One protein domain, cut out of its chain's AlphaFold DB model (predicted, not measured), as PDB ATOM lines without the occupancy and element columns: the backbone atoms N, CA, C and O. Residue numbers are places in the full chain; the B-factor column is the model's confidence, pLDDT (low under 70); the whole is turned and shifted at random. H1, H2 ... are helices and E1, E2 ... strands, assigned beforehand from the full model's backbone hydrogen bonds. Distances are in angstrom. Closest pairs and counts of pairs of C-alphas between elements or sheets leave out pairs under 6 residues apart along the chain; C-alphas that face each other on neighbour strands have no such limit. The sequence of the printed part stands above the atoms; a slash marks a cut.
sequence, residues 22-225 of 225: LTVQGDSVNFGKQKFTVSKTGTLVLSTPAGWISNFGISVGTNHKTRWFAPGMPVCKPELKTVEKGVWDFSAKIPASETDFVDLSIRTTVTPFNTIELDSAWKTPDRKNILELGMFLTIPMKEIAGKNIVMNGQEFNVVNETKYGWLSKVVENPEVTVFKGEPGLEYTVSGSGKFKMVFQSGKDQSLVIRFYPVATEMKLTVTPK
ATOM      1  N   LEU A  22      -4.778   2.413  31.927       91.50
ATOM      2  CA  LEU A  22      -5.434   2.385  30.633       91.50
ATOM      3  C   LEU A  22      -6.416   1.217  30.585       91.50
ATOM      4  O   LEU A  22      -6.036   0.048  30.621       91.50
ATOM      5  N   THR A  23      -7.697   1.535  30.430       92.88
ATOM      6  CA  THR A  23      -8.756   0.530  30.305       92.88
ATOM      7  C   THR A  23      -9.329   0.538  28.896       92.88
ATOM      8  O   THR A  23      -9.903   1.532  28.453       92.88
ATOM      9  N   VAL A  24      -9.226  -0.592  28.194       94.69
ATOM     10  CA  VAL A  24      -9.803  -0.750  26.851       94.69
ATOM     11  C   VAL A  24     -11.300  -1.050  26.935       94.69
ATOM     12  O   VAL A  24     -11.708  -2.037  27.552       94.69
ATOM     13  N   GLN A  25     -12.108  -0.245  26.249       93.62
ATOM     14  CA  GLN A  25     -13.549  -0.419  26.096       93.62
ATOM     15  C   GLN A  25     -13.961  -0.145  24.643       93.62
ATOM     16  O   GLN A  25     -14.046   1.003  24.211       93.62
ATOM     17  N   GLY A  26     -14.255  -1.206  23.887       92.25
ATOM     18  CA  GLY A  26     -14.628  -1.083  22.476       92.25
ATOM     19  C   GLY A  26     -13.476  -0.539  21.629       92.25
ATOM     20  O   GLY A  26     -12.429  -1.169  21.558       92.25
ATOM     21  N   ASP A  27     -13.678   0.619  21.000       93.56
ATOM     22  CA  ASP A  27     -12.687   1.366  20.208       93.56
ATOM     23  C   ASP A  27     -11.934   2.433  21.022       93.56
ATOM     24  O   ASP A  27     -11.217   3.267  20.466       93.56
ATOM     25  N   SER A  28     -12.145   2.450  22.337       94.88
ATOM     26  CA  SER A  28     -11.671   3.504  23.219       94.88
ATOM     27  C   SER A  28     -10.739   2.963  24.303       94.88
ATOM     28  O   SER A  28     -10.889   1.843  24.792       94.88
ATOM     29  N   VAL A  29      -9.778   3.792  24.693       94.75
ATOM     30  CA  VAL A  29      -8.816   3.574  25.774       94.75
ATOM     31  C   VAL A  29      -9.053   4.665  26.806       94.75
ATOM     32  O   VAL A  29      -8.728   5.833  26.579       94.75
ATOM     33  N   ASN A  30      -9.687   4.298  27.912       93.31
ATOM     34  CA  ASN A  30     -10.027   5.210  28.995       93.31
ATOM     35  C   ASN A  30      -8.827   5.394  29.928       93.31
ATOM     36  O   ASN A  30      -8.151   4.419  30.251       93.31
ATOM     37  N   PHE A  31      -8.614   6.621  30.395       88.75
ATOM     38  CA  PHE A  31      -7.656   6.947  31.448       88.75
ATOM     39  C   PHE A  31      -8.176   8.148  32.240       88.75
ATOM     40  O   PHE A  31      -8.449   9.213  31.689       88.75
ATOM     41  N   GLY A  32      -8.388   7.975  33.544       85.88
ATOM     42  CA  GLY A  32      -9.012   9.011  34.364       85.88
ATOM     43  C   GLY A  32     -10.404   9.393  33.841       85.88
ATOM     44  O   GLY A  32     -11.292   8.547  33.742       85.88
ATOM     45  N   LYS A  33     -10.607  10.677  33.519       87.94
ATOM     46  CA  LYS A  33     -11.859  11.192  32.921       87.94
ATOM     47  C   LYS A  33     -11.762  11.342  31.401       87.94
ATOM     48  O   LYS A  33     -12.699  11.831  30.772       87.94
ATOM     49  N   GLN A  34     -10.624  10.986  30.828       91.81
ATOM     50  CA  GLN A  34     -10.284  11.179  29.436       91.81
ATOM     51  C   GLN A  34     -10.308   9.847  28.701       91.81
ATOM     52  O   GLN A  34     -10.307   8.764  29.295       91.81
ATOM     53  N   LYS A  35     -10.349   9.933  27.376       94.31
ATOM     54  CA  LYS A  35     -10.244   8.754  26.530       94.31
ATOM     55  C   LYS A  35      -9.540   9.061  25.224       94.31
ATOM     56  O   LYS A  35      -9.757  10.119  24.624       94.31
ATOM     57  N   PHE A  36      -8.762   8.091  24.767       95.56
ATOM     58  CA  PHE A  36      -8.357   7.997  23.376       95.56
ATOM     59  C   PHE A  36      -9.346   7.111  22.627       95.56
ATOM     60  O   PHE A  36      -9.565   5.976  23.027       95.56
ATOM     61  N   THR A  37      -9.929   7.596  21.539       96.25
ATOM     62  CA  THR A  37     -10.782   6.800  20.649       96.25
ATOM     63  C   THR A  37     -10.047   6.552  19.339       96.25
ATOM     64  O   THR A  37      -9.528   7.489  18.728       96.25
ATOM     65  N   VAL A  38     -10.001   5.297  18.902       95.25
ATOM     66  CA  VAL A  38      -9.453   4.904  17.604       95.25
ATOM     67  C   VAL A  38     -10.557   5.021  16.559       95.25
ATOM     68  O   VAL A  38     -11.575   4.337  16.622       95.25
ATOM     69  N   SER A  39     -10.383   5.913  15.585       91.38
ATOM     70  CA  SER A  39     -11.352   6.082  14.505       91.38
ATOM     71  C   SER A  39     -11.354   4.876  13.559       91.38
ATOM     72  O   SER A  39     -10.389   4.119  13.467       91.38
ATOM     73  N   LYS A  40     -12.395   4.773  12.725       85.69
ATOM     74  CA  LYS A  40     -12.476   3.778  11.637       85.69
ATOM     75  C   LYS A  40     -11.381   3.918  10.566       85.69
ATOM     76  O   LYS A  40     -11.325   3.109   9.648       85.69
ATOM     77  N   THR A  41     -10.547   4.951  10.655       85.25
ATOM     78  CA  THR A  41      -9.498   5.280   9.682       85.25
ATOM     79  C   THR A  41      -8.100   5.248  10.303       85.25
ATOM     80  O   THR A  41      -7.167   5.770   9.699       85.25
ATOM     81  N   GLY A  42      -7.957   4.701  11.517       87.75
ATOM     82  CA  GLY A  42      -6.677   4.614  12.226       87.75
ATOM     83  C   GLY A  42      -6.200   5.920  12.868       87.75
ATOM     84  O   GLY A  42      -5.037   6.021  13.245       87.75
ATOM     85  N   THR A  43      -7.067   6.929  13.001       92.88
ATOM     86  CA  THR A  43      -6.745   8.165  13.733       92.88
ATOM     87  C   THR A  43      -6.973   7.936  15.224       92.88
ATOM     88  O   THR A  43      -8.065   7.525  15.610       92.88
ATOM     89  N   LEU A  44      -5.995   8.255  16.071       95.62
ATOM     90  CA  LEU A  44      -6.169   8.244  17.526       95.62
ATOM     91  C   LEU A  44      -6.645   9.625  17.988       95.62
ATOM     92  O   LEU A  44      -5.996  10.624  17.699       95.62
ATOM     93  N   VAL A  45      -7.764   9.711  18.699       96.12
ATOM     94  CA  VAL A  45      -8.380  10.988  19.091       96.12
ATOM     95  C   VAL A  45      -8.473  11.083  20.607       96.12
ATOM     96  O   VAL A  45      -9.185  10.298  21.222       96.12
ATOM     97  N   LEU A  46      -7.811  12.070  21.208       95.62
ATOM     98  CA  LEU A  46      -7.963  12.396  22.624       95.62
ATOM     99  C   LEU A  46      -9.182  13.294  22.845       95.62
ATOM    100  O   LEU A  46      -9.331  14.341  22.204       95.62
ATOM    101  N   SER A  47     -10.017  12.924  23.812       95.50
ATOM    102  CA  SER A  47     -11.175  13.711  24.233       95.50
ATOM    103  C   SER A  47     -11.378  13.699  25.749       95.50
ATOM    104  O   SER A  47     -10.953  12.783  26.456       95.50
ATOM    105  N   THR A  48     -12.061  14.735  26.226       92.56
ATOM    106  CA  THR A  48     -12.608  14.874  27.581       92.56
ATOM    107  C   THR A  48     -14.140  14.880  27.499       92.56
ATOM    108  O   THR A  48     -14.692  14.975  26.397       92.56
ATOM    109  N   PRO A  49     -14.867  14.875  28.633       90.81
ATOM    110  CA  PRO A  49     -16.313  15.086  28.620       90.81
ATOM    111  C   PRO A  49     -16.730  16.434  28.006       90.81
ATOM    112  O   PRO A  49     -17.853  16.559  27.532       90.81
ATOM    113  N   ALA A  50     -15.833  17.430  27.988       89.75
ATOM    114  CA  ALA A  50     -16.070  18.736  27.372       89.75
ATOM    115  C   ALA A  50     -15.835  18.748  25.848       89.75
ATOM    116  O   ALA A  50     -16.228  19.701  25.176       89.75
ATOM    117  N   GLY A  51     -15.210  17.706  25.290       92.50
ATOM    118  CA  GLY A  51     -15.012  17.552  23.852       92.50
ATOM    119  C   GLY A  51     -13.596  17.144  23.450       92.50
ATOM    120  O   GLY A  51     -12.798  16.651  24.248       92.50
ATOM    121  N   TRP A  52     -13.311  17.319  22.162       93.81
ATOM    122  CA  TRP A  52     -12.041  16.966  21.529       93.81
ATOM    123  C   TRP A  52     -10.880  17.861  21.990       93.81
ATOM    124  O   TRP A  52     -11.033  19.082  22.040       93.81
ATOM    125  N   ILE A  53      -9.726  17.243  22.274       95.12
ATOM    126  CA  ILE A  53      -8.502  17.917  22.741       95.12
ATOM    127  C   ILE A  53      -7.364  17.808  21.727       95.12
ATOM    128  O   ILE A  53      -6.676  18.786  21.468       95.12
ATOM    129  N   SER A  54      -7.112  16.619  21.178       95.69
ATOM    130  CA  SER A  54      -6.046  16.429  20.187       95.69
ATOM    131  C   SER A  54      -6.252  15.160  19.370       95.69
ATOM    132  O   SER A  54      -7.082  14.320  19.722       95.69
ATOM    133  N   ASN A  55      -5.563  15.016  18.243       95.38
ATOM    134  CA  ASN A  55      -5.580  13.772  17.479       95.38
ATOM    135  C   ASN A  55      -4.230  13.460  16.833       95.38
ATOM    136  O   ASN A  55      -3.477  14.364  16.482       95.38
ATOM    137  N   PHE A  56      -3.993  12.172  16.616       95.62
ATOM    138  CA  PHE A  56      -2.863  11.612  15.897       95.62
ATOM    139  C   PHE A  56      -3.365  11.016  14.592       95.62
ATOM    140  O   PHE A  56      -4.220  10.129  14.602       95.62
ATOM    141  N   GLY A  57      -2.858  11.506  13.470       92.31
ATOM    142  CA  GLY A  57      -3.174  10.973  12.147       92.31
ATOM    143  C   GLY A  57      -1.921  10.785  11.307       92.31
ATOM    144  O   GLY A  57      -0.890  11.390  11.582       92.31
ATOM    145  N   ILE A  58      -2.021   9.965  10.266       92.69
ATOM    146  CA  ILE A  58      -0.980   9.832   9.243       92.69
ATOM    147  C   ILE A  58      -1.368  10.677   8.034       92.69
ATOM    148  O   ILE A  58      -2.541  10.744   7.661       92.69
ATOM    149  N   SER A  59      -0.374  11.293   7.404       91.19
ATOM    150  CA  SER A  59      -0.506  11.881   6.072       91.19
ATOM    151  C   SER A  59       0.685  11.481   5.216       91.19
ATOM    152  O   SER A  59       1.802  11.311   5.716       91.19
ATOM    153  N   VAL A  60       0.425  11.342   3.923       91.81
ATOM    154  CA  VAL A  60       1.411  11.001   2.905       91.81
ATOM    155  C   VAL A  60       1.376  12.083   1.831       91.81
ATOM    156  O   VAL A  60       0.331  12.350   1.230       91.81
ATOM    157  N   GLY A  61       2.520  12.719   1.612       92.88
ATOM    158  CA  GLY A  61       2.792  13.596   0.482       92.88
ATOM    159  C   GLY A  61       3.341  12.785  -0.691       92.88
ATOM    160  O   GLY A  61       4.251  11.974  -0.533       92.88
ATOM    161  N   THR A  62       2.792  13.003  -1.879       94.56
ATOM    162  CA  THR A  62       3.009  12.184  -3.077       94.56
ATOM    163  C   THR A  62       3.098  13.044  -4.340       94.56
ATOM    164  O   THR A  62       2.757  14.230  -4.322       94.56
ATOM    165  N   ASN A  63       3.522  12.440  -5.452       94.31
ATOM    166  CA  ASN A  63       3.568  13.081  -6.771       94.31
ATOM    167  C   ASN A  63       2.219  13.102  -7.509       94.31
ATOM    168  O   ASN A  63       2.123  13.709  -8.576       94.31
ATOM    169  N   HIS A  64       1.171  12.469  -6.975       95.50
ATOM    170  CA  HIS A  64      -0.181  12.589  -7.523       95.50
ATOM    171  C   HIS A  64      -0.646  14.058  -7.509       95.50
ATOM    172  O   HIS A  64      -0.253  14.836  -6.636       95.50
ATOM    173  N   LYS A  65      -1.539  14.461  -8.424       93.56
ATOM    174  CA  LYS A  65      -1.992  15.865  -8.553       93.56
ATOM    175  C   LYS A  65      -2.554  16.482  -7.262       93.56
ATOM    176  O   LYS A  65      -2.345  17.663  -7.002       93.56
ATOM    177  N   THR A  66      -3.234  15.681  -6.438       92.88
ATOM    178  CA  THR A  66      -3.770  16.082  -5.115       92.88
ATOM    179  C   THR A  66      -2.674  16.300  -4.070       92.88
ATOM    180  O   THR A  66      -2.889  17.024  -3.100       92.88
ATOM    181  N   ARG A  67      -1.493  15.713  -4.286       92.56
ATOM    182  CA  ARG A  67      -0.291  15.722  -3.445       92.56
ATOM    183  C   ARG A  67      -0.447  15.086  -2.070       92.56
ATOM    184  O   ARG A  67       0.370  14.249  -1.720       92.56
ATOM    185  N   TRP A  68      -1.467  15.445  -1.302       92.69
ATOM    186  CA  TRP A  68      -1.592  15.074   0.106       92.69
ATOM    187  C   TRP A  68      -2.770  14.161   0.363       92.69
ATOM    188  O   TRP A  68      -3.892  14.452  -0.054       92.69
ATOM    189  N   PHE A  69      -2.513  13.100   1.118       94.38
ATOM    190  CA  PHE A  69      -3.519  12.115   1.458       94.38
ATOM    191  C   PHE A  69      -3.444  11.701   2.916       94.38
ATOM    192  O   PHE A  69      -2.388  11.316   3.410       94.38
ATOM    193  N   ALA A  70      -4.601  11.690   3.569       92.50
ATOM    194  CA  ALA A  70      -4.800  10.992   4.829       92.50
ATOM    195  C   ALA A  70      -5.552   9.672   4.573       92.50
ATOM    196  O   ALA A  70      -6.397   9.628   3.670       92.50
ATOM    197  N   PRO A  71      -5.326   8.618   5.378       91.44
ATOM    198  CA  PRO A  71      -6.020   7.334   5.239       91.44
ATOM    199  C   PRO A  71      -7.544   7.468   5.220       91.44
ATOM    200  O   PRO A  71      -8.219   6.751   4.493       91.44
ATOM    201  N   GLY A  72      -8.090   8.423   5.978       88.81
ATOM    202  CA  GLY A  72      -9.532   8.651   6.063       88.81
ATOM    203  C   GLY A  72     -10.177   9.308   4.843       88.81
ATOM    204  O   GLY A  72     -11.396   9.465   4.822       88.81
ATOM    205  N   MET A  73      -9.408   9.708   3.828       91.88
ATOM    206  CA  MET A  73      -9.986  10.259   2.604       91.88
ATOM    207  C   MET A  73     -10.676   9.152   1.790       91.88
ATOM    208  O   MET A  73     -10.110   8.069   1.654       91.88
ATOM    209  N   PRO A  74     -11.848   9.404   1.169       89.25
ATOM    210  CA  PRO A  74     -12.590   8.369   0.437       89.25
ATOM    211  C   PRO A  74     -11.777   7.653  -0.651       89.25
ATOM    212  O   PRO A  74     -11.897   6.445  -0.837       89.25
ATOM    213  N   VAL A  75     -10.900   8.389  -1.341       91.81
ATOM    214  CA  VAL A  75     -10.016   7.853  -2.389       91.81
ATOM    215  C   VAL A  75      -8.989   6.844  -1.857       91.81
ATOM    216  O   VAL A  75      -8.527   5.994  -2.613       91.81
ATOM    217  N   CYS A  76      -8.673   6.900  -0.561       92.50
ATOM    218  CA  CYS A  76      -7.652   6.078   0.079       92.50
ATOM    219  C   CYS A  76      -8.147   4.689   0.505       92.50
ATOM    220  O   CYS A  76      -7.343   3.885   0.972       92.50
ATOM    221  N   LYS A  77      -9.451   4.406   0.365       88.62
ATOM    222  CA  LYS A  77     -10.077   3.108   0.682       88.62
ATOM    223  C   LYS A  77      -9.586   2.514   2.021       88.62
ATOM    224  O   LYS A  77      -8.989   1.437   2.016       88.62
ATOM    225  N   PRO A  78      -9.759   3.221   3.154       91.19
ATOM    226  CA  PRO A  78      -9.349   2.696   4.450       91.19
ATOM    227  C   PRO A  78     -10.174   1.458   4.809       91.19
ATOM    228  O   PRO A  78     -11.398   1.448   4.675       91.19
ATOM    229  N   GLU A  79      -9.502   0.432   5.308       92.31
ATOM    230  CA  GLU A  79     -10.101  -0.822   5.742       92.31
ATOM    231  C   GLU A  79      -9.585  -1.176   7.134       92.31
ATOM    232  O   GLU A  79      -8.376  -1.240   7.357       92.31
ATOM    233  N   LEU A  80     -10.506  -1.437   8.059       90.88
ATOM    234  CA  LEU A  80     -10.200  -2.035   9.353       90.88
ATOM    235  C   LEU A  80     -10.044  -3.550   9.157       90.88
ATOM    236  O   LEU A  80     -10.979  -4.210   8.706       90.88
ATOM    237  N   LYS A  81      -8.858  -4.081   9.453       89.19
ATOM    238  CA  LYS A  81      -8.488  -5.487   9.236       89.19
ATOM    239  C   LYS A  81      -8.744  -6.352  10.460       89.19
ATOM    240  O   LYS A  81      -9.335  -7.419  10.325       89.19
ATOM    241  N   THR A  82      -8.336  -5.871  11.629       84.75
ATOM    242  CA  THR A  82      -8.413  -6.628  12.882       84.75
ATOM    243  C   THR A  82      -8.841  -5.713  14.016       84.75
ATOM    244  O   THR A  82      -8.368  -4.578  14.115       84.75
ATOM    245  N   VAL A  83      -9.722  -6.226  14.878       83.69
ATOM    246  CA  VAL A  83     -10.038  -5.648  16.187       83.69
ATOM    247  C   VAL A  83      -9.906  -6.754  17.221       83.69
ATOM    248  O   VAL A  83     -10.796  -7.591  17.372       83.69
ATOM    249  N   GLU A  84      -8.787  -6.749  17.926       90.75
ATOM    250  CA  GLU A  84      -8.604  -7.527  19.145       90.75
ATOM    251  C   GLU A  84      -8.654  -6.573  20.339       90.75
ATOM    252  O   GLU A  84      -8.605  -5.349  20.190       90.75
ATOM    253  N   LYS A  85      -8.801  -7.104  21.556       90.81
ATOM    254  CA  LYS A  85      -8.882  -6.250  22.744       90.81
ATOM    255  C   LYS A  85      -7.588  -5.439  22.884       90.81
ATOM    256  O   LYS A  85      -6.565  -5.976  23.289       90.81
ATOM    257  N   GLY A  86      -7.673  -4.142  22.597       92.44
ATOM    258  CA  GLY A  86      -6.552  -3.206  22.691       92.44
ATOM    259  C   GLY A  86      -5.658  -3.169  21.456       92.44
ATOM    260  O   GLY A  86      -4.612  -2.535  21.523       92.44
ATOM    261  N   VAL A  87      -6.041  -3.821  20.353       96.06
ATOM    262  CA  VAL A  87      -5.276  -3.831  19.100       96.06
ATOM    263  C   VAL A  87      -6.206  -3.544  17.928       96.06
ATOM    264  O   VAL A  87      -7.210  -4.234  17.734       96.06
ATOM    265  N   TRP A  88      -5.850  -2.543  17.126       96.31
ATOM    266  CA  TRP A  88      -6.588  -2.164  15.924       96.31
ATOM    267  C   TRP A  88      -5.643  -2.061  14.733       96.31
ATOM    268  O   TRP A  88      -4.738  -1.225  14.732       96.31
ATOM    269  N   ASP A  89      -5.901  -2.874  13.710       95.94
ATOM    270  CA  ASP A  89      -5.124  -2.898  12.472       95.94
ATOM    271  C   ASP A  89      -5.921  -2.307  11.317       95.94
ATOM    272  O   ASP A  89      -7.049  -2.722  11.045       95.94
ATOM    273  N   PHE A  90      -5.306  -1.386  10.585       94.88
ATOM    274  CA  PHE A  90      -5.880  -0.738   9.417       94.88
ATOM    275  C   PHE A  90      -4.954  -0.875   8.218       94.88
ATOM    276  O   PHE A  90      -3.729  -0.855   8.343       94.88
ATOM    277  N   SER A  91      -5.550  -0.915   7.035       94.88
ATOM    278  CA  SER A  91      -4.835  -0.695   5.784       94.88
ATOM    279  C   SER A  91      -5.492   0.412   4.973       94.88
ATOM    280  O   SER A  91      -6.709   0.573   5.027       94.88
ATOM    281  N   ALA A  92      -4.715   1.123   4.169       95.00
ATOM    282  CA  ALA A  92      -5.220   2.072   3.186       95.00
ATOM    283  C   ALA A  92      -4.391   1.993   1.900       95.00
ATOM    284  O   ALA A  92      -3.204   1.663   1.936       95.00
ATOM    285  N   LYS A  93      -5.007   2.327   0.766       95.25
ATOM    286  CA  LYS A  93      -4.332   2.466  -0.530       95.25
ATOM    287  C   LYS A  93      -4.223   3.932  -0.897       95.25
ATOM    288  O   LYS A  93      -5.185   4.530  -1.368       95.25
ATOM    289  N   ILE A  94      -3.052   4.514  -0.693       95.00
ATOM    290  CA  ILE A  94      -2.825   5.940  -0.916       95.00
ATOM    291  C   ILE A  94      -2.371   6.175  -2.359       95.00
ATOM    292  O   ILE A  94      -1.388   5.560  -2.763       95.00
ATOM    293  N   PRO A  95      -3.015   7.046  -3.153       95.62
ATOM    294  CA  PRO A  95      -2.508   7.373  -4.485       95.62
ATOM    295  C   PRO A  95      -1.097   7.973  -4.399       95.62
ATOM    296  O   PRO A  95      -0.898   8.978  -3.725       95.62
ATOM    297  N   ALA A  96      -0.122   7.356  -5.066       94.06
ATOM    298  CA  ALA A  96       1.266   7.823  -5.131       94.06
ATOM    299  C   ALA A  96       1.524   8.651  -6.401       94.06
ATOM    300  O   ALA A  96       2.259   9.639  -6.390       94.06
ATOM    301  N   SER A  97       0.888   8.244  -7.498       93.62
ATOM    302  CA  SER A  97       0.859   8.910  -8.801       93.62
ATOM    303  C   SER A  97      -0.522   8.675  -9.428       93.62
ATOM    304  O   SER A  97      -1.398   8.090  -8.794       93.62
ATOM    305  N   GLU A  98      -0.752   9.116 -10.667       91.06
ATOM    306  CA  GLU A  98      -2.015   8.825 -11.369       91.06
ATOM    307  C   GLU A  98      -2.189   7.322 -11.691       91.06
ATOM    308  O   GLU A  98      -3.296   6.896 -12.011       91.06
ATOM    309  N   THR A  99      -1.122   6.518 -11.597       90.81
ATOM    310  CA  THR A  99      -1.131   5.075 -11.906       90.81
ATOM    311  C   THR A  99      -0.716   4.179 -10.738       90.81
ATOM    312  O   THR A  99      -1.046   2.996 -10.748       90.81
ATOM    313  N   ASP A 100      -0.026   4.719  -9.730       92.56
ATOM    314  CA  ASP A 100       0.560   3.944  -8.634       92.56
ATOM    315  C   ASP A 100      -0.089   4.258  -7.291       92.56
ATOM    316  O   ASP A 100      -0.521   5.381  -7.023       92.56
ATOM    317  N   PHE A 101      -0.063   3.269  -6.399       94.12
ATOM    318  CA  PHE A 101      -0.543   3.388  -5.029       94.12
ATOM    319  C   PHE A 101       0.541   2.988  -4.023       94.12
ATOM    320  O   PHE A 101       1.474   2.239  -4.324       94.12
ATOM    321  N   VAL A 102       0.399   3.499  -2.807       92.62
ATOM    322  CA  VAL A 102       1.081   3.042  -1.602       92.62
ATOM    323  C   VAL A 102       0.120   2.164  -0.827       92.62
ATOM    324  O   VAL A 102      -0.975   2.609  -0.482       92.62
ATOM    325  N   ASP A 103       0.548   0.957  -0.500       94.25
ATOM    326  CA  ASP A 103      -0.120   0.149   0.508       94.25
ATOM    327  C   ASP A 103       0.389   0.606   1.881       94.25
ATOM    328  O   ASP A 103       1.561   0.417   2.216       94.25
ATOM    329  N   LEU A 104      -0.476   1.262   2.651       94.12
ATOM    330  CA  LEU A 104      -0.202   1.748   4.002       94.12
ATOM    331  C   LEU A 104      -0.845   0.799   5.015       94.12
ATOM    332  O   LEU A 104      -2.020   0.471   4.884       94.12
ATOM    333  N   SER A 105      -0.089   0.403   6.034       94.12
ATOM    334  CA  SER A 105      -0.567  -0.341   7.203       94.12
ATOM    335  C   SER A 105      -0.388   0.510   8.455       94.12
ATOM    336  O   SER A 105       0.642   1.168   8.611       94.12
ATOM    337  N   ILE A 106      -1.390   0.505   9.327       94.50
ATOM    338  CA  ILE A 106      -1.422   1.268  10.576       94.50
ATOM    339  C   ILE A 106      -1.866   0.314  11.673       94.50
ATOM    340  O   ILE A 106      -2.875  -0.370  11.504       94.50
ATOM    341  N   ARG A 107      -1.151   0.293  12.790       95.75
ATOM    342  CA  ARG A 107      -1.518  -0.488  13.966       95.75
ATOM    343  C   ARG A 107      -1.526   0.413  15.189       95.75
ATOM    344  O   ARG A 107      -0.571   1.146  15.429       95.75
ATOM    345  N   THR A 108      -2.597   0.327  15.964       96.25
ATOM    346  CA  THR A 108      -2.693   0.939  17.290       96.25
ATOM    347  C   THR A 108      -2.747  -0.170  18.327       96.25
ATOM    348  O   THR A 108      -3.619  -1.032  18.232       96.25
ATOM    349  N   THR A 109      -1.860  -0.136  19.319       96.12
ATOM    350  CA  THR A 109      -1.758  -1.171  20.361       96.12
ATOM    351  C   THR A 109      -1.730  -0.542  21.747       96.12
ATOM    352  O   THR A 109      -0.894   0.313  22.018       96.12
ATOM    353  N   VAL A 110      -2.596  -0.979  22.658       95.75
ATOM    354  CA  VAL A 110      -2.463  -0.686  24.092       95.75
ATOM    355  C   VAL A 110      -1.534  -1.716  24.709       95.75
ATOM    356  O   VAL A 110      -1.791  -2.917  24.625       95.75
ATOM    357  N   THR A 111      -0.448  -1.256  25.320       92.31
ATOM    358  CA  THR A 111       0.563  -2.144  25.894       92.31
ATOM    359  C   THR A 111       0.280  -2.444  27.369       92.31
ATOM    360  O   THR A 111      -0.382  -1.657  28.052       92.31
ATOM    361  N   PRO A 112       0.856  -3.529  27.917       84.94
ATOM    362  CA  PRO A 112       0.838  -3.795  29.357       84.94
ATOM    363  C   PRO A 112       1.556  -2.735  30.211       84.94
ATOM    364  O   PRO A 112       1.447  -2.766  31.431       84.94
ATOM    365  N   PHE A 113       2.306  -1.815  29.597       84.88
ATOM    366  CA  PHE A 113       3.120  -0.805  30.282       84.88
ATOM    367  C   PHE A 113       2.429   0.563  30.363       84.88
ATOM    368  O   PHE A 113       3.097   1.585  30.492       84.88
ATOM    369  N   ASN A 114       1.095   0.586  30.287       89.19
ATOM    370  CA  ASN A 114       0.280   1.800  30.344       89.19
ATOM    371  C   ASN A 114       0.585   2.807  29.217       89.19
ATOM    372  O   ASN A 114       0.549   4.021  29.419       89.19
ATOM    373  N   THR A 115       0.876   2.300  28.014       94.94
ATOM    374  CA  THR A 115       1.128   3.117  26.820       94.94
ATOM    375  C   THR A 115       0.249   2.704  25.644       94.94
ATOM    376  O   THR A 115      -0.301   1.601  25.607       94.94
ATOM    377  N   ILE A 116       0.131   3.599  24.666       96.38
ATOM    378  CA  ILE A 116      -0.499   3.340  23.373       96.38
ATOM    379  C   ILE A 116       0.577   3.468  22.295       96.38
ATOM    380  O   ILE A 116       1.142   4.540  22.101       96.38
ATOM    381  N   GLU A 117       0.864   2.388  21.588       96.44
ATOM    382  CA  GLU A 117       1.786   2.364  20.456       96.44
ATOM    383  C   GLU A 117       1.026   2.610  19.151       96.44
ATOM    384  O   GLU A 117      -0.051   2.056  18.927       96.44
ATOM    385  N   LEU A 118       1.592   3.466  18.306       95.75
ATOM    386  CA  LEU A 118       1.124   3.807  16.971       95.75
ATOM    387  C   LEU A 118       2.216   3.413  15.978       95.75
ATOM    388  O   LEU A 118       3.220   4.114  15.827       95.75
ATOM    389  N   ASP A 119       2.005   2.296  15.297       94.06
ATOM    390  CA  ASP A 119       2.901   1.780  14.275       94.06
ATOM    391  C   ASP A 119       2.352   2.089  12.885       94.06
ATOM    392  O   ASP A 119       1.148   2.018  12.620       94.06
ATOM    393  N   SER A 120       3.251   2.398  11.959       92.44
ATOM    394  CA  SER A 120       2.918   2.475  10.546       92.44
ATOM    395  C   SER A 120       4.050   1.970   9.670       92.44
ATOM    396  O   SER A 120       5.232   2.222   9.916       92.44
ATOM    397  N   ALA A 121       3.653   1.269   8.617       90.94
ATOM    398  CA  ALA A 121       4.537   0.744   7.596       90.94
ATOM    399  C   ALA A 121       3.893   0.957   6.232       90.94
ATOM    400  O   ALA A 121       2.667   0.934   6.094       90.94
ATOM    401  N   TRP A 122       4.710   1.163   5.209       90.69
ATOM    402  CA  TRP A 122       4.209   1.402   3.866       90.69
ATOM    403  C   TRP A 122       5.080   0.738   2.813       90.69
ATOM    404  O   TRP A 122       6.292   0.570   2.970       90.69
ATOM    405  N   LYS A 123       4.442   0.384   1.701       90.56
ATOM    406  CA  LYS A 123       5.099  -0.177   0.527       90.56
ATOM    407  C   LYS A 123       4.573   0.513  -0.718       90.56
ATOM    408  O   LYS A 123       3.376   0.728  -0.863       90.56
ATOM    409  N   THR A 124       5.471   0.843  -1.632       88.81
ATOM    410  CA  THR A 124       5.115   1.382  -2.945       88.81
ATOM    411  C   THR A 124       5.975   0.716  -4.019       88.81
ATOM    412  O   THR A 124       7.123   0.364  -3.724       88.81
ATOM    413  N   PRO A 125       5.459   0.544  -5.248       85.00
ATOM    414  CA  PRO A 125       6.262   0.101  -6.385       85.00
ATOM    415  C   PRO A 125       7.394   1.075  -6.742       85.00
ATOM    416  O   PRO A 125       8.459   0.631  -7.161       85.00
ATOM    417  N   ASP A 126       7.190   2.384  -6.544       89.94
ATOM    418  CA  ASP A 126       8.170   3.417  -6.895       89.94
ATOM    419  C   ASP A 126       8.301   4.489  -5.802       89.94
ATOM    420  O   ASP A 126       7.470   5.389  -5.658       89.94
ATOM    421  N   ARG A 127       9.387   4.408  -5.022       88.19
ATOM    422  CA  ARG A 127       9.640   5.327  -3.901       88.19
ATOM    423  C   ARG A 127       9.810   6.781  -4.334       88.19
ATOM    424  O   ARG A 127       9.578   7.659  -3.509       88.19
ATOM    425  N   LYS A 128      10.160   7.059  -5.596       91.62
ATOM    426  CA  LYS A 128      10.316   8.441  -6.085       91.62
ATOM    427  C   LYS A 128       8.992   9.213  -6.098       91.62
ATOM    428  O   LYS A 128       9.003  10.439  -6.160       91.62
ATOM    429  N   ASN A 129       7.867   8.496  -6.048       91.56
ATOM    430  CA  ASN A 129       6.528   9.073  -6.007       91.56
ATOM    431  C   ASN A 129       6.098   9.509  -4.606       91.56
ATOM    432  O   ASN A 129       5.049  10.140  -4.470       91.56
ATOM    433  N   ILE A 130       6.894   9.202  -3.580       91.31
ATOM    434  CA  ILE A 130       6.619   9.565  -2.192       91.31
ATOM    435  C   ILE A 130       7.518  10.729  -1.815       91.31
ATOM    436  O   ILE A 130       8.740  10.608  -1.783       91.31
ATOM    437  N   LEU A 131       6.887  11.866  -1.548       89.44
ATOM    438  CA  LEU A 131       7.565  13.097  -1.163       89.44
ATOM    439  C   LEU A 131       7.796  13.135   0.342       89.44
ATOM    440  O   LEU A 131       8.862  13.536   0.800       89.44
ATOM    441  N   GLU A 132       6.799  12.701   1.111       88.38
ATOM    442  CA  GLU A 132       6.887  12.636   2.561       88.38
ATOM    443  C   GLU A 132       5.844  11.692   3.156       88.38
ATOM    444  O   GLU A 132       4.777  11.469   2.591       88.38
ATOM    445  N   LEU A 133       6.147  11.156   4.332       88.88
ATOM    446  CA  LEU A 133       5.219  10.395   5.156       88.88
ATOM    447  C   LEU A 133       5.491  10.760   6.607       88.88
ATOM    448  O   LEU A 133       6.650  10.816   7.010       88.88
ATOM    449  N   GLY A 134       4.444  11.015   7.385       91.81
ATOM    450  CA  GLY A 134       4.604  11.341   8.796       91.81
ATOM    451  C   GLY A 134       3.355  11.073   9.620       91.81
ATOM    452  O   GLY A 134       2.265  10.848   9.087       91.81
ATOM    453  N   MET A 135       3.531  11.113  10.936       94.06
ATOM    454  CA  MET A 135       2.440  11.217  11.899       94.06
ATOM    455  C   MET A 135       2.311  12.664  12.359       94.06
ATOM    456  O   MET A 135       3.295  13.392  12.497       94.06
ATOM    457  N   PHE A 136       1.077  13.087  12.574       93.50
ATOM    458  CA  PHE A 136       0.707  14.460  12.860       93.50
ATOM    459  C   PHE A 136      -0.081  14.447  14.155       93.50
ATOM    460  O   PHE A 136      -1.154  13.845  14.211       93.50
ATOM    461  N   LEU A 137       0.453  15.113  15.171       96.31
ATOM    462  CA  LEU A 137      -0.302  15.485  16.351       96.31
ATOM    463  C   LEU A 137      -0.911  16.863  16.108       96.31
ATOM    464  O   LEU A 137      -0.180  17.841  15.955       96.31
ATOM    465  N   THR A 138      -2.234  16.935  16.091       95.56
ATOM    466  CA  THR A 138      -2.987  18.180  15.946       95.56
ATOM    467  C   THR A 138      -3.678  18.527  17.258       95.56
ATOM    468  O   THR A 138      -4.326  17.674  17.866       95.56
ATOM    469  N   ILE A 139      -3.555  19.784  17.681       96.12
ATOM    470  CA  ILE A 139      -4.133  20.327  18.915       96.12
ATOM    471  C   ILE A 139      -4.778  21.680  18.590       96.12
ATOM    472  O   ILE A 139      -4.108  22.527  17.998       96.12
ATOM    473  N   PRO A 140      -6.039  21.950  18.960       94.31
ATOM    474  CA  PRO A 140      -6.619  23.281  18.814       94.31
ATOM    475  C   PRO A 140      -5.845  24.314  19.622       94.31
ATOM    476  O   PRO A 140      -5.531  24.084  20.790       94.31
ATOM    477  N   MET A 141      -5.635  25.500  19.053       92.06
ATOM    478  CA  MET A 141      -4.977  26.598  19.762       92.06
ATOM    479  C   MET A 141      -5.718  26.983  21.041       92.06
ATOM    480  O   MET A 141      -5.067  27.296  22.029       92.06
ATOM    481  N   LYS A 142      -7.052  26.860  21.086       91.75
ATOM    482  CA  LYS A 142      -7.827  27.098  22.319       91.75
ATOM    483  C   LYS A 142      -7.421  26.209  23.503       91.75
ATOM    484  O   LYS A 142      -7.635  26.613  24.638       91.75
ATOM    485  N   GLU A 143      -6.842  25.034  23.253       92.31
ATOM    486  CA  GLU A 143      -6.412  24.115  24.313       92.31
ATOM    487  C   GLU A 143      -4.972  24.398  24.777       92.31
ATOM    488  O   GLU A 143      -4.633  24.141  25.935       92.31
ATOM    489  N   ILE A 144      -4.114  24.916  23.885       92.25
ATOM    490  CA  ILE A 144      -2.650  24.939  24.068       92.25
ATOM    491  C   ILE A 144      -2.013  26.339  24.007       92.25
ATOM    492  O   ILE A 144      -0.846  26.501  24.360       92.25
ATOM    493  N   ALA A 145      -2.741  27.374  23.580       88.62
ATOM    494  CA  ALA A 145      -2.214  28.735  23.522       88.62
ATOM    495  C   ALA A 145      -1.778  29.221  24.914       88.62
ATOM    496  O   ALA A 145      -2.485  29.042  25.904       88.62
ATOM    497  N   GLY A 146      -0.594  29.835  24.986       84.75
ATOM    498  CA  GLY A 146       0.002  30.285  26.248       84.75
ATOM    499  C   GLY A 146       0.609  29.169  27.106       84.75
ATOM    500  O   GLY A 146       1.144  29.466  28.172       84.75
ATOM    501  N   LYS A 147       0.560  27.911  26.653       89.81
ATOM    502  CA  LYS A 147       1.206  26.769  27.309       89.81
ATOM    503  C   LYS A 147       2.533  26.432  26.633       89.81
ATOM    504  O   LYS A 147       2.759  26.750  25.460       89.81
ATOM    505  N   ASN A 148       3.392  25.742  27.377       91.75
ATOM    506  CA  ASN A 148       4.666  25.244  26.871       91.75
ATOM    507  C   ASN A 148       4.523  23.803  26.392       91.75
ATOM    508  O   ASN A 148       3.806  22.994  26.984       91.75
ATOM    509  N   ILE A 149       5.268  23.476  25.344       94.69
ATOM    510  CA  ILE A 149       5.510  22.098  24.923       94.69
ATOM    511  C   ILE A 149       6.945  21.764  25.257       94.69
ATOM    512  O   ILE A 149       7.846  22.563  25.004       94.69
ATOM    513  N   VAL A 150       7.164  20.584  25.820       96.25
ATOM    514  CA  VAL A 150       8.509  20.134  26.164       96.25
ATOM    515  C   VAL A 150       8.956  19.113  25.139       96.25
ATOM    516  O   VAL A 150       8.301  18.091  24.981       96.25
ATOM    517  N   MET A 151      10.063  19.373  24.450       96.12
ATOM    518  CA  MET A 151      10.690  18.411  23.546       96.12
ATOM    519  C   MET A 151      12.106  18.106  24.034       96.12
ATOM    520  O   MET A 151      12.938  19.010  24.118       96.12
ATOM    521  N   ASN A 152      12.374  16.841  24.364       95.56
ATOM    522  CA  ASN A 152      13.644  16.357  24.922       95.56
ATOM    523  C   ASN A 152      14.141  17.216  26.105       95.56
ATOM    524  O   ASN A 152      15.302  17.620  26.155       95.56
ATOM    525  N   GLY A 153      13.235  17.555  27.028       94.00
ATOM    526  CA  GLY A 153      13.525  18.375  28.210       94.00
ATOM    527  C   GLY A 153      13.614  19.888  27.969       94.00
ATOM    528  O   GLY A 153      13.638  20.645  28.937       94.00
ATOM    529  N   GLN A 154      13.610  20.353  26.717       95.19
ATOM    530  CA  GLN A 154      13.599  21.780  26.390       95.19
ATOM    531  C   GLN A 154      12.162  22.291  26.235       95.19
ATOM    532  O   GLN A 154      11.362  21.681  25.529       95.19
ATOM    533  N   GLU A 155      11.843  23.423  26.862       95.06
ATOM    534  CA  GLU A 155      10.527  24.057  26.744       95.06
ATOM    535  C   GLU A 155      10.443  24.978  25.520       95.06
ATOM    536  O   GLU A 155      11.373  25.729  25.212       95.06
ATOM    537  N   PHE A 156       9.304  24.926  24.835       92.44
ATOM    538  CA  PHE A 156       8.976  25.740  23.674       92.44
ATOM    539  C   PHE A 156       7.618  26.402  23.887       92.44
ATOM    540  O   PHE A 156       6.609  25.719  24.073       92.44
ATOM    541  N   ASN A 157       7.591  27.732  23.819       89.88
ATOM    542  CA  ASN A 157       6.348  28.494  23.886       89.88
ATOM    543  C   ASN A 157       5.551  28.279  22.596       89.88
ATOM    544  O   ASN A 157       6.087  28.448  21.495       89.88
ATOM    545  N   VAL A 158       4.264  27.952  22.716       87.62
ATOM    546  CA  VAL A 158       3.394  27.855  21.541       87.62
ATOM    547  C   VAL A 158       3.107  29.246  20.985       87.62
ATOM    548  O   VAL A 158       2.575  30.119  21.670       87.62
ATOM    549  N   VAL A 159       3.442  29.443  19.710       81.00
ATOM    550  CA  VAL A 159       3.183  30.689  18.981       81.00
ATOM    551  C   VAL A 159       1.770  30.645  18.395       81.00
ATOM    552  O   VAL A 159       1.469  29.774  17.581       81.00
ATOM    553  N   ASN A 160       0.911  31.594  18.781       76.88
ATOM    554  CA  ASN A 160      -0.485  31.672  18.314       76.88
ATOM    555  C   ASN A 160      -0.654  32.437  16.979       76.88
ATOM    556  O   ASN A 160      -1.760  32.653  16.493       76.88
ATOM    557  N   GLU A 161       0.446  32.862  16.364       81.06
ATOM    558  CA  GLU A 161       0.448  33.421  15.013       81.06
ATOM    559  C   GLU A 161       0.565  32.290  13.993       81.06
ATOM    560  O   GLU A 161       1.355  31.360  14.186       81.06
ATOM    561  N   THR A 162      -0.181  32.363  12.885       81.38
ATOM    562  CA  THR A 162      -0.020  31.406  11.785       81.38
ATOM    563  C   THR A 162       1.420  31.446  11.287       81.38
ATOM    564  O   THR A 162       1.846  32.397  10.630       81.38
ATOM    565  N   LYS A 163       2.172  30.388  11.578       82.31
ATOM    566  CA  LYS A 163       3.589  30.302  11.254       82.31
ATOM    567  C   LYS A 163       3.946  28.853  10.970       82.31
ATOM    568  O   LYS A 163       3.797  27.972  11.816       82.31
ATOM    569  N   TYR A 164       4.403  28.603   9.751       82.31
ATOM    570  CA  TYR A 164       4.857  27.281   9.351       82.31
ATOM    571  C   TYR A 164       6.280  27.041   9.854       82.31
ATOM    572  O   TYR A 164       7.147  27.891   9.665       82.31
ATOM    573  N   GLY A 165       6.524  25.873  10.452       83.00
ATOM    574  CA  GLY A 165       7.876  25.416  10.769       83.00
ATOM    575  C   GLY A 165       8.635  26.326  11.732       83.00
ATOM    576  O   GLY A 165       9.852  26.439  11.613       83.00
ATOM    577  N   TRP A 166       7.945  26.979  12.675       88.25
ATOM    578  CA  TRP A 166       8.605  27.835  13.668       88.25
ATOM    579  C   TRP A 166       9.566  27.061  14.575       88.25
ATOM    580  O   TRP A 166      10.467  27.659  15.156       88.25
ATOM    581  N   LEU A 167       9.422  25.735  14.626       89.62
ATOM    582  CA  LEU A 167      10.467  24.808  15.032       89.62
ATOM    583  C   LEU A 167      10.614  23.740  13.944       89.62
ATOM    584  O   LEU A 167       9.638  23.088  13.574       89.62
ATOM    585  N   SER A 168      11.831  23.547  13.434       93.38
ATOM    586  CA  SER A 168      12.167  22.433  12.546       93.38
ATOM    587  C   SER A 168      13.543  21.886  12.901       93.38
ATOM    588  O   SER A 168      14.536  22.609  12.834       93.38
ATOM    589  N   LYS A 169      13.606  20.620  13.319       93.81
ATOM    590  CA  LYS A 169      14.847  20.001  13.798       93.81
ATOM    591  C   LYS A 169      14.846  18.502  13.537       93.81
ATOM    592  O   LYS A 169      13.813  17.857  13.662       93.81
ATOM    593  N   VAL A 170      16.006  17.946  13.199       95.19
ATOM    594  CA  VAL A 170      16.210  16.491  13.219       95.19
ATOM    595  C   VAL A 170      16.615  16.084  14.631       95.19
ATOM    596  O   VAL A 170      17.541  16.665  15.199       95.19
ATOM    597  N   VAL A 171      15.900  15.123  15.206       94.88
ATOM    598  CA  VAL A 171      16.055  14.671  16.591       94.88
ATOM    599  C   VAL A 171      16.149  13.146  16.609       94.88
ATOM    600  O   VAL A 171      15.383  12.464  15.930       94.88
ATOM    601  N   GLU A 172      17.110  12.622  17.367       95.25
ATOM    602  CA  GLU A 172      17.199  11.198  17.701       95.25
ATOM    603  C   GLU A 172      16.317  10.922  18.920       95.25
ATOM    604  O   GLU A 172      16.405  11.661  19.903       95.25
ATOM    605  N   ASN A 173      15.502   9.871  18.852       95.06
ATOM    606  CA  ASN A 173      14.583   9.444  19.903       95.06
ATOM    607  C   ASN A 173      13.767  10.621  20.478       95.06
ATOM    608  O   ASN A 173      13.957  10.988  21.641       95.06
ATOM    609  N   PRO A 174      12.938  11.299  19.658       96.31
ATOM    610  CA  PRO A 174      12.189  12.457  20.121       96.31
ATOM    611  C   PRO A 174      11.235  12.061  21.246       96.31
ATOM    612  O   PRO A 174      10.583  11.025  21.176       96.31
ATOM    613  N   GLU A 175      11.108  12.933  22.235       97.69
ATOM    614  CA  GLU A 175      10.133  12.867  23.313       97.69
ATOM    615  C   GLU A 175       9.442  14.228  23.406       97.69
ATOM    616  O   GLU A 175      10.085  15.235  23.701       97.69
ATOM    617  N   VAL A 176       8.139  14.271  23.133       97.75
ATOM    618  CA  VAL A 176       7.326  15.492  23.147       97.75
ATOM    619  C   VAL A 176       6.248  15.366  24.214       97.75
ATOM    620  O   VAL A 176       5.335  14.559  24.077       97.75
ATOM    621  N   THR A 177       6.328  16.173  25.266       97.25
ATOM    622  CA  THR A 177       5.305  16.261  26.314       97.25
ATOM    623  C   THR A 177       4.411  17.472  26.089       97.25
ATOM    624  O   THR A 177       4.891  18.596  25.908       97.25
ATOM    625  N   VAL A 178       3.106  17.231  26.131       95.50
ATOM    626  CA  VAL A 178       2.044  18.217  25.917       95.50
ATOM    627  C   VAL A 178       1.215  18.327  27.194       95.50
ATOM    628  O   VAL A 178       1.065  17.336  27.901       95.50
ATOM    629  N   PHE A 179       0.693  19.524  27.491       93.38
ATOM    630  CA  PHE A 179      -0.090  19.807  28.706       93.38
ATOM    631  C   PHE A 179       0.671  19.477  30.001       93.38
ATOM    632  O   PHE A 179       0.100  18.977  30.966       93.38
ATOM    633  N   LYS A 180       1.985  19.738  30.014       92.19
ATOM    634  CA  LYS A 180       2.849  19.470  31.170       92.19
ATOM    635  C   LYS A 180       2.291  20.128  32.436       92.19
ATOM    636  O   LYS A 180       2.064  21.336  32.455       92.19
ATOM    637  N   GLY A 181       2.148  19.343  33.499       89.38
ATOM    638  CA  GLY A 181       1.616  19.781  34.785       89.38
ATOM    639  C   GLY A 181       0.087  19.811  34.864       89.38
ATOM    640  O   GLY A 181      -0.432  20.310  35.859       89.38
ATOM    641  N   GLU A 182      -0.633  19.288  33.864       88.88
ATOM    642  CA  GLU A 182      -2.098  19.175  33.867       88.88
ATOM    643  C   GLU A 182      -2.529  17.705  34.014       88.88
ATOM    644  O   GLU A 182      -2.624  16.986  33.015       88.88
ATOM    645  N   PRO A 183      -2.812  17.227  35.245       81.38
ATOM    646  CA  PRO A 183      -3.155  15.828  35.490       81.38
ATOM    647  C   PRO A 183      -4.340  15.343  34.644       81.38
ATOM    648  O   PRO A 183      -5.391  15.991  34.595       81.38
ATOM    649  N   GLY A 184      -4.180  14.190  33.990       80.56
ATOM    650  CA  GLY A 184      -5.189  13.608  33.105       80.56
ATOM    651  C   GLY A 184      -5.272  14.259  31.719       80.56
ATOM    652  O   GLY A 184      -6.001  13.765  30.864       80.56
ATOM    653  N   LEU A 185      -4.547  15.346  31.454       88.19
ATOM    654  CA  LEU A 185      -4.352  15.875  30.099       88.19
ATOM    655  C   LEU A 185      -2.909  15.725  29.631       88.19
ATOM    656  O   LEU A 185      -2.687  15.651  28.423       88.19
ATOM    657  N   GLU A 186      -1.951  15.667  30.556       92.88
ATOM    658  CA  GLU A 186      -0.552  15.450  30.226       92.88
ATOM    659  C   GLU A 186      -0.368  14.102  29.523       92.88
ATOM    660  O   GLU A 186      -0.810  13.047  29.980       92.88
ATOM    661  N   TYR A 187       0.330  14.133  28.395       94.06
ATOM    662  CA  TYR A 187       0.851  12.928  27.774       94.06
ATOM    663  C   TYR A 187       2.165  13.226  27.071       94.06
ATOM    664  O   TYR A 187       2.445  14.348  26.631       94.06
ATOM    665  N   THR A 188       2.966  12.180  26.944       96.38
ATOM    666  CA  THR A 188       4.235  12.206  26.234       96.38
ATOM    667  C   THR A 188       4.133  11.357  24.973       96.38
ATOM    668  O   THR A 188       3.629  10.240  25.014       96.38
ATOM    669  N   VAL A 189       4.616  11.886  23.852       97.62
ATOM    670  CA  VAL A 189       4.744  11.189  22.572       97.62
ATOM    671  C   VAL A 189       6.223  10.954  22.324       97.62
ATOM    672  O   VAL A 189       6.973  11.915  22.146       97.62
ATOM    673  N   SER A 190       6.648   9.698  22.314       96.94
ATOM    674  CA  SER A 190       8.032   9.323  22.048       96.94
ATOM    675  C   SER A 190       8.166   8.521  20.758       96.94
ATOM    676  O   SER A 190       7.259   7.792  20.366       96.94
ATOM    677  N   GLY A 191       9.292   8.671  20.068       94.62
ATOM    678  CA  GLY A 191       9.660   7.861  18.907       94.62
ATOM    679  C   GLY A 191      11.011   7.193  19.123       94.62
ATOM    680  O   GLY A 191      11.846   7.719  19.854       94.62
ATOM    681  N   SER A 192      11.242   6.052  18.473       91.25
ATOM    682  CA  SER A 192      12.563   5.411  18.431       91.25
ATOM    683  C   SER A 192      13.217   5.633  17.066       91.25
ATOM    684  O   SER A 192      12.596   5.395  16.030       91.25
ATOM    685  N   GLY A 193      14.461   6.113  17.061       91.81
ATOM    686  CA  GLY A 193      15.227   6.451  15.862       91.81
ATOM    687  C   GLY A 193      15.224   7.944  15.520       91.81
ATOM    688  O   GLY A 193      14.869   8.804  16.329       91.81
ATOM    689  N   LYS A 194      15.633   8.266  14.288       94.38
ATOM    690  CA  LYS A 194      15.747   9.648  13.798       94.38
ATOM    691  C   LYS A 194      14.449  10.149  13.186       94.38
ATOM    692  O   LYS A 194      13.936   9.559  12.234       94.38
ATOM    693  N   PHE A 195      14.007  11.313  13.651       95.00
ATOM    694  CA  PHE A 195      12.846  12.021  13.126       95.00
ATOM    695  C   PHE A 195      13.206  13.450  12.746       95.00
ATOM    696  O   PHE A 195      13.877  14.158  13.498       95.00
ATOM    697  N   LYS A 196      12.700  13.924  11.608       94.56
ATOM    698  CA  LYS A 196      12.551  15.359  11.379       94.56
ATOM    699  C   LYS A 196      11.250  15.804  12.045       94.56
ATOM    700  O   LYS A 196      10.161  15.425  11.629       94.56
ATOM    701  N   MET A 197      11.387  16.631  13.068       95.00
ATOM    702  CA  MET A 197      10.290  17.242  13.803       95.00
ATOM    703  C   MET A 197       9.973  18.613  13.209       95.00
ATOM    704  O   MET A 197      10.887  19.411  12.972       95.00
ATOM    705  N   VAL A 198       8.693  18.900  12.964       94.25
ATOM    706  CA  VAL A 198       8.235  20.220  12.497       94.25
ATOM    707  C   VAL A 198       7.016  20.659  13.290       94.25
ATOM    708  O   VAL A 198       6.011  19.957  13.307       94.25
ATOM    709  N   PHE A 199       7.081  21.841  13.893       94.06
ATOM    710  CA  PHE A 199       5.960  22.457  14.588       94.06
ATOM    711  C   PHE A 199       5.435  23.603  13.736       94.06
ATOM    712  O   PHE A 199       6.203  24.416  13.212       94.06
ATOM    713  N   GLN A 200       4.121  23.658  13.581       92.38
ATOM    714  CA  GLN A 200       3.457  24.714  12.839       92.38
ATOM    715  C   GLN A 200       2.182  25.152  13.546       92.38
ATOM    716  O   GLN A 200       1.471  24.347  14.139       92.38
ATOM    717  N   SER A 201       1.864  26.422  13.387       90.62
ATOM    718  CA  SER A 201       0.581  26.990  13.775       90.62
ATOM    719  C   SER A 201      -0.202  27.256  12.493       90.62
ATOM    720  O   SER A 201       0.227  28.057  11.657       90.62
ATOM    721  N   GLY A 202      -1.283  26.510  12.283       83.06
ATOM    722  CA  GLY A 202      -2.102  26.535  11.077       83.06
ATOM    723  C   GLY A 202      -3.029  27.751  10.996       83.06
ATOM    724  O   GLY A 202      -3.264  28.460  11.973       83.06
ATOM    725  N   LYS A 203      -3.576  28.000   9.798       82.44
ATOM    726  CA  LYS A 203      -4.627  29.019   9.590       82.44
ATOM    727  C   LYS A 203      -5.951  28.632  10.252       82.44
ATOM    728  O   LYS A 203      -6.754  29.496  10.575       82.44
ATOM    729  N   ASP A 204      -6.152  27.339  10.457       86.75
ATOM    730  CA  ASP A 204      -7.312  26.716  11.090       86.75
ATOM    731  C   ASP A 204      -7.284  26.791  12.626       86.75
ATOM    732  O   ASP A 204      -8.057  26.102  13.282       86.75
ATOM    733  N   GLN A 205      -6.406  27.623  13.203       90.19
ATOM    734  CA  GLN A 205      -6.241  27.754  14.652       90.19
ATOM    735  C   GLN A 205      -5.857  26.422  15.313       90.19
ATOM    736  O   GLN A 205      -6.303  26.113  16.418       90.19
ATOM    737  N   SER A 206      -5.010  25.634  14.647       93.38
ATOM    738  CA  SER A 206      -4.418  24.421  15.206       93.38
ATOM    739  C   SER A 206      -2.904  24.546  15.342       93.38
ATOM    740  O   SER A 206      -2.219  25.128  14.499       93.38
ATOM    741  N   LEU A 207      -2.359  23.976  16.407       94.75
ATOM    742  CA  LEU A 207      -0.976  23.549  16.443       94.75
ATOM    743  C   LEU A 207      -0.892  22.170  15.786       94.75
ATOM    744  O   LEU A 207      -1.640  21.266  16.154       94.75
ATOM    745  N   VAL A 208       0.062  21.989  14.878       94.56
ATOM    746  CA  VAL A 208       0.400  20.674  14.329       94.56
ATOM    747  C   VAL A 208       1.874  20.387  14.562       94.56
ATOM    748  O   VAL A 208       2.745  21.147  14.129       94.56
ATOM    749  N   ILE A 209       2.144  19.260  15.210       95.62
ATOM    750  CA  ILE A 209       3.477  18.698  15.402       95.62
ATOM    751  C   ILE A 209       3.608  17.508  14.463       95.62
ATOM    752  O   ILE A 209       2.825  16.561  14.527       95.62
ATOM    753  N   ARG A 210       4.592  17.564  13.572       94.69
ATOM    754  CA  ARG A 210       4.846  16.529  12.573       94.69
ATOM    755  C   ARG A 210       6.068  15.718  12.947       94.69
ATOM    756  O   ARG A 210       7.135  16.291  13.171       94.69
ATOM    757  N   PHE A 211       5.894  14.406  12.941       95.50
ATOM    758  CA  PHE A 211       6.909  13.394  13.169       95.50
ATOM    759  C   PHE A 211       7.202  12.732  11.822       95.50
ATOM    760  O   PHE A 211       6.453  11.863  11.376       95.50
ATOM    761  N   TYR A 212       8.264  13.176  11.148       92.81
ATOM    762  CA  TYR A 212       8.712  12.573   9.895       92.81
ATOM    763  C   TYR A 212       9.832  11.568  10.182       92.81
ATOM    764  O   TYR A 212      10.947  12.004  10.491       92.81
ATOM    765  N   PRO A 213       9.577  10.251  10.118       89.88
ATOM    766  CA  PRO A 213      10.621   9.251  10.281       89.88
ATOM    767  C   PRO A 213      11.640   9.390   9.143       89.88
ATOM    768  O   PRO A 213      11.287   9.646   7.992       89.88
ATOM    769  N   VAL A 214      12.924   9.212   9.450       82.25
ATOM    770  CA  VAL A 214      13.954   9.051   8.405       82.25
ATOM    771  C   VAL A 214      13.907   7.632   7.815       82.25
ATOM    772  O   VAL A 214      14.307   7.417   6.672       82.25
ATOM    773  N   ALA A 215      13.399   6.663   8.582       78.62
ATOM    774  CA  ALA A 215      13.163   5.289   8.146       78.62
ATOM    775  C   ALA A 215      11.801   5.129   7.439       78.62
ATOM    776  O   ALA A 215      10.940   6.001   7.497       78.62
ATOM    777  N   THR A 216      11.594   3.989   6.772       74.06
ATOM    778  CA  THR A 216      10.305   3.661   6.129       74.06
ATOM    779  C   THR A 216       9.254   3.120   7.085       74.06
ATOM    780  O   THR A 216       8.077   3.099   6.746       74.06
ATOM    781  N   GLU A 217       9.668   2.693   8.269       83.81
ATOM    782  CA  GLU A 217       8.772   2.303   9.348       83.81
ATOM    783  C   GLU A 217       8.789   3.393  10.411       83.81
ATOM    784  O   GLU A 217       9.809   4.052  10.637       83.81
ATOM    785  N   MET A 218       7.643   3.589  11.047       90.31
ATOM    786  CA  MET A 218       7.492   4.552  12.122       90.31
ATOM    787  C   MET A 218       6.719   3.923  13.257       90.31
ATOM    788  O   MET A 218       5.622   3.412  13.052       90.31
ATOM    789  N   LYS A 219       7.289   4.059  14.449       93.00
ATOM    790  CA  LYS A 219       6.663   3.712  15.710       93.00
ATOM    791  C   LYS A 219       6.700   4.925  16.626       93.00
ATOM    792  O   LYS A 219       7.783   5.436  16.926       93.00
ATOM    793  N   LEU A 220       5.527   5.376  17.055       95.88
ATOM    794  CA  LEU A 220       5.369   6.361  18.121       95.88
ATOM    795  C   LEU A 220       4.694   5.706  19.325       95.88
ATOM    796  O   LEU A 220       3.849   4.834  19.174       95.88
ATOM    797  N   THR A 221       5.053   6.137  20.526       96.94
ATOM    798  CA  THR A 221       4.454   5.686  21.784       96.94
ATOM    799  C   THR A 221       3.838   6.881  22.490       96.94
ATOM    800  O   THR A 221       4.514   7.875  22.747       96.94
ATOM    801  N   VAL A 222       2.556   6.790  22.815       96.56
ATOM    802  CA  VAL A 222       1.821   7.766  23.616       96.56
ATOM    803  C   VAL A 222       1.740   7.242  25.046       96.56
ATOM    804  O   VAL A 222       1.241   6.144  25.286       96.56
ATOM    805  N   THR A 223       2.230   8.032  25.994       94.69
ATOM    806  CA  THR A 223       2.249   7.720  27.429       94.69
ATOM    807  C   THR A 223       1.432   8.772  28.177       94.69
ATOM    808  O   THR A 223       1.938   9.878  28.393       94.69
ATOM    809  N   PRO A 224       0.167   8.482  28.522       92.25
ATOM    810  CA  PRO A 224      -0.671   9.374  29.324       92.25
ATOM    811  C   PRO A 224      -0.171   9.454  30.772       92.25
ATOM    812  O   PRO A 224       0.402   8.484  31.277       92.25
ATOM    813  N   LYS A 225      -0.386  10.596  31.434       85.62
ATOM    814  CA  LYS A 225       0.062  10.858  32.809       85.62
ATOM    815  C   LYS A 225      -1.050  11.409  33.702       85.62
ATOM    816  O   LYS A 225      -1.834  12.285  33.267       85.62
TER     817      LYS A 225
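Overview. This is residues 22 to 225 of the 225 residues of an uncharacterized protein of Lentisphaerae bacterium ADurb.Bin242 (UniProt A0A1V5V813). The model is a twisted sandwich of two nine-stranded sheets, largely face to face, with E5, E10 and E17 of one sheet opposite E8, E9 and E18 of the other. The loop of residues 63 to 78 crosses from one sheet to the other, and the short H1 is on the first sheet beside E17. The printed part has 204 residues, with eighteen named strands and one named helix, which comes between E10 and E11; the class is mostly strand. Both sheets are antiparallel and twisted, in the orders E1 - E2 - E3 - E4 - E5 - E10 - E17 - E16 - E13 and E6 - E7 - E8 - E9 - E18 - E15 - E14 - E11 - E12. The whole is compact and rounded, with a radius of gyration of the C-alphas of 16.4 A and spans of 49 by 39 by 30 A.

Arrangement. E1 at residues 23 to 25, E2 at 28 to 31, E3 at 34 to 38, E4 at 44 to 48 and E5 at 51 to 62 form a meander, each strand the antiparallel neighbour of the one before. In its hairpin E1 and E2, N 25 and O 28 are within hydrogen-bond range at 2.8 A. In the other sheet, E6 at 79 to 84, E7 at 87 to 95, E8 at 101 to 110 and E9 at 116 to 123 form a second meander; in its hairpin E7 and E8, N 90 and O 106 are 2.8 A apart. E5 and E8 are near each other, with 7 pairs of C-alphas within 10 A. E10, residues 130 to 140, is antiparallel to E5, with N 57 and O 136 at 3.0 A, and bends by 54 degrees at residue 135. H1, residues 141 to 144, is on the first sheet at a height of 5.3 A, over none of its strands, but only just: 2 of its 4 C-alphas fall on E17, residues 206 to 213. H1 is too short for an O i to N i+4 pair; its 1 O i to N i+3 pair is within range. E11 at 148 to 151 and E12 at 154 to 157 are a hairpin, with N 149 and O 156 at 2.9 A. E13, residues 163 to 172, is an edge strand beside E16, residues 194 to 201, with N 171 and O 195 at 2.8 A. E14 at 175 to 178 and E15 at 187 to 191 are a hairpin, with N 176 and O 189 at 2.8 A. E18, residues 217 to 224, is antiparallel to E9, with N 118 and O 220 at 2.8 A, and near E10.

Along the chain. E1 begins at C-alpha 23 (-8.756, 0.530, 30.305). E5, the longest strand by residues, runs 32.8 A from C-alpha 51 (-15.012, 17.552, 23.852); E8 measures 29.5 A and E10 28.4 A. E18 ends at C-alpha 224 (-0.671, 9.374, 29.324).

Size, cuts and confidence. The two C-alphas farthest apart, those of Thr 99 and Gly 181, are 49.0 A apart. The printed part has no cut and ends at the chain's last residue, 225. The link from E5 to E6 is long, with 16 residues. The mean pLDDT of the printed part is 91.9, and no printed residue is under 70.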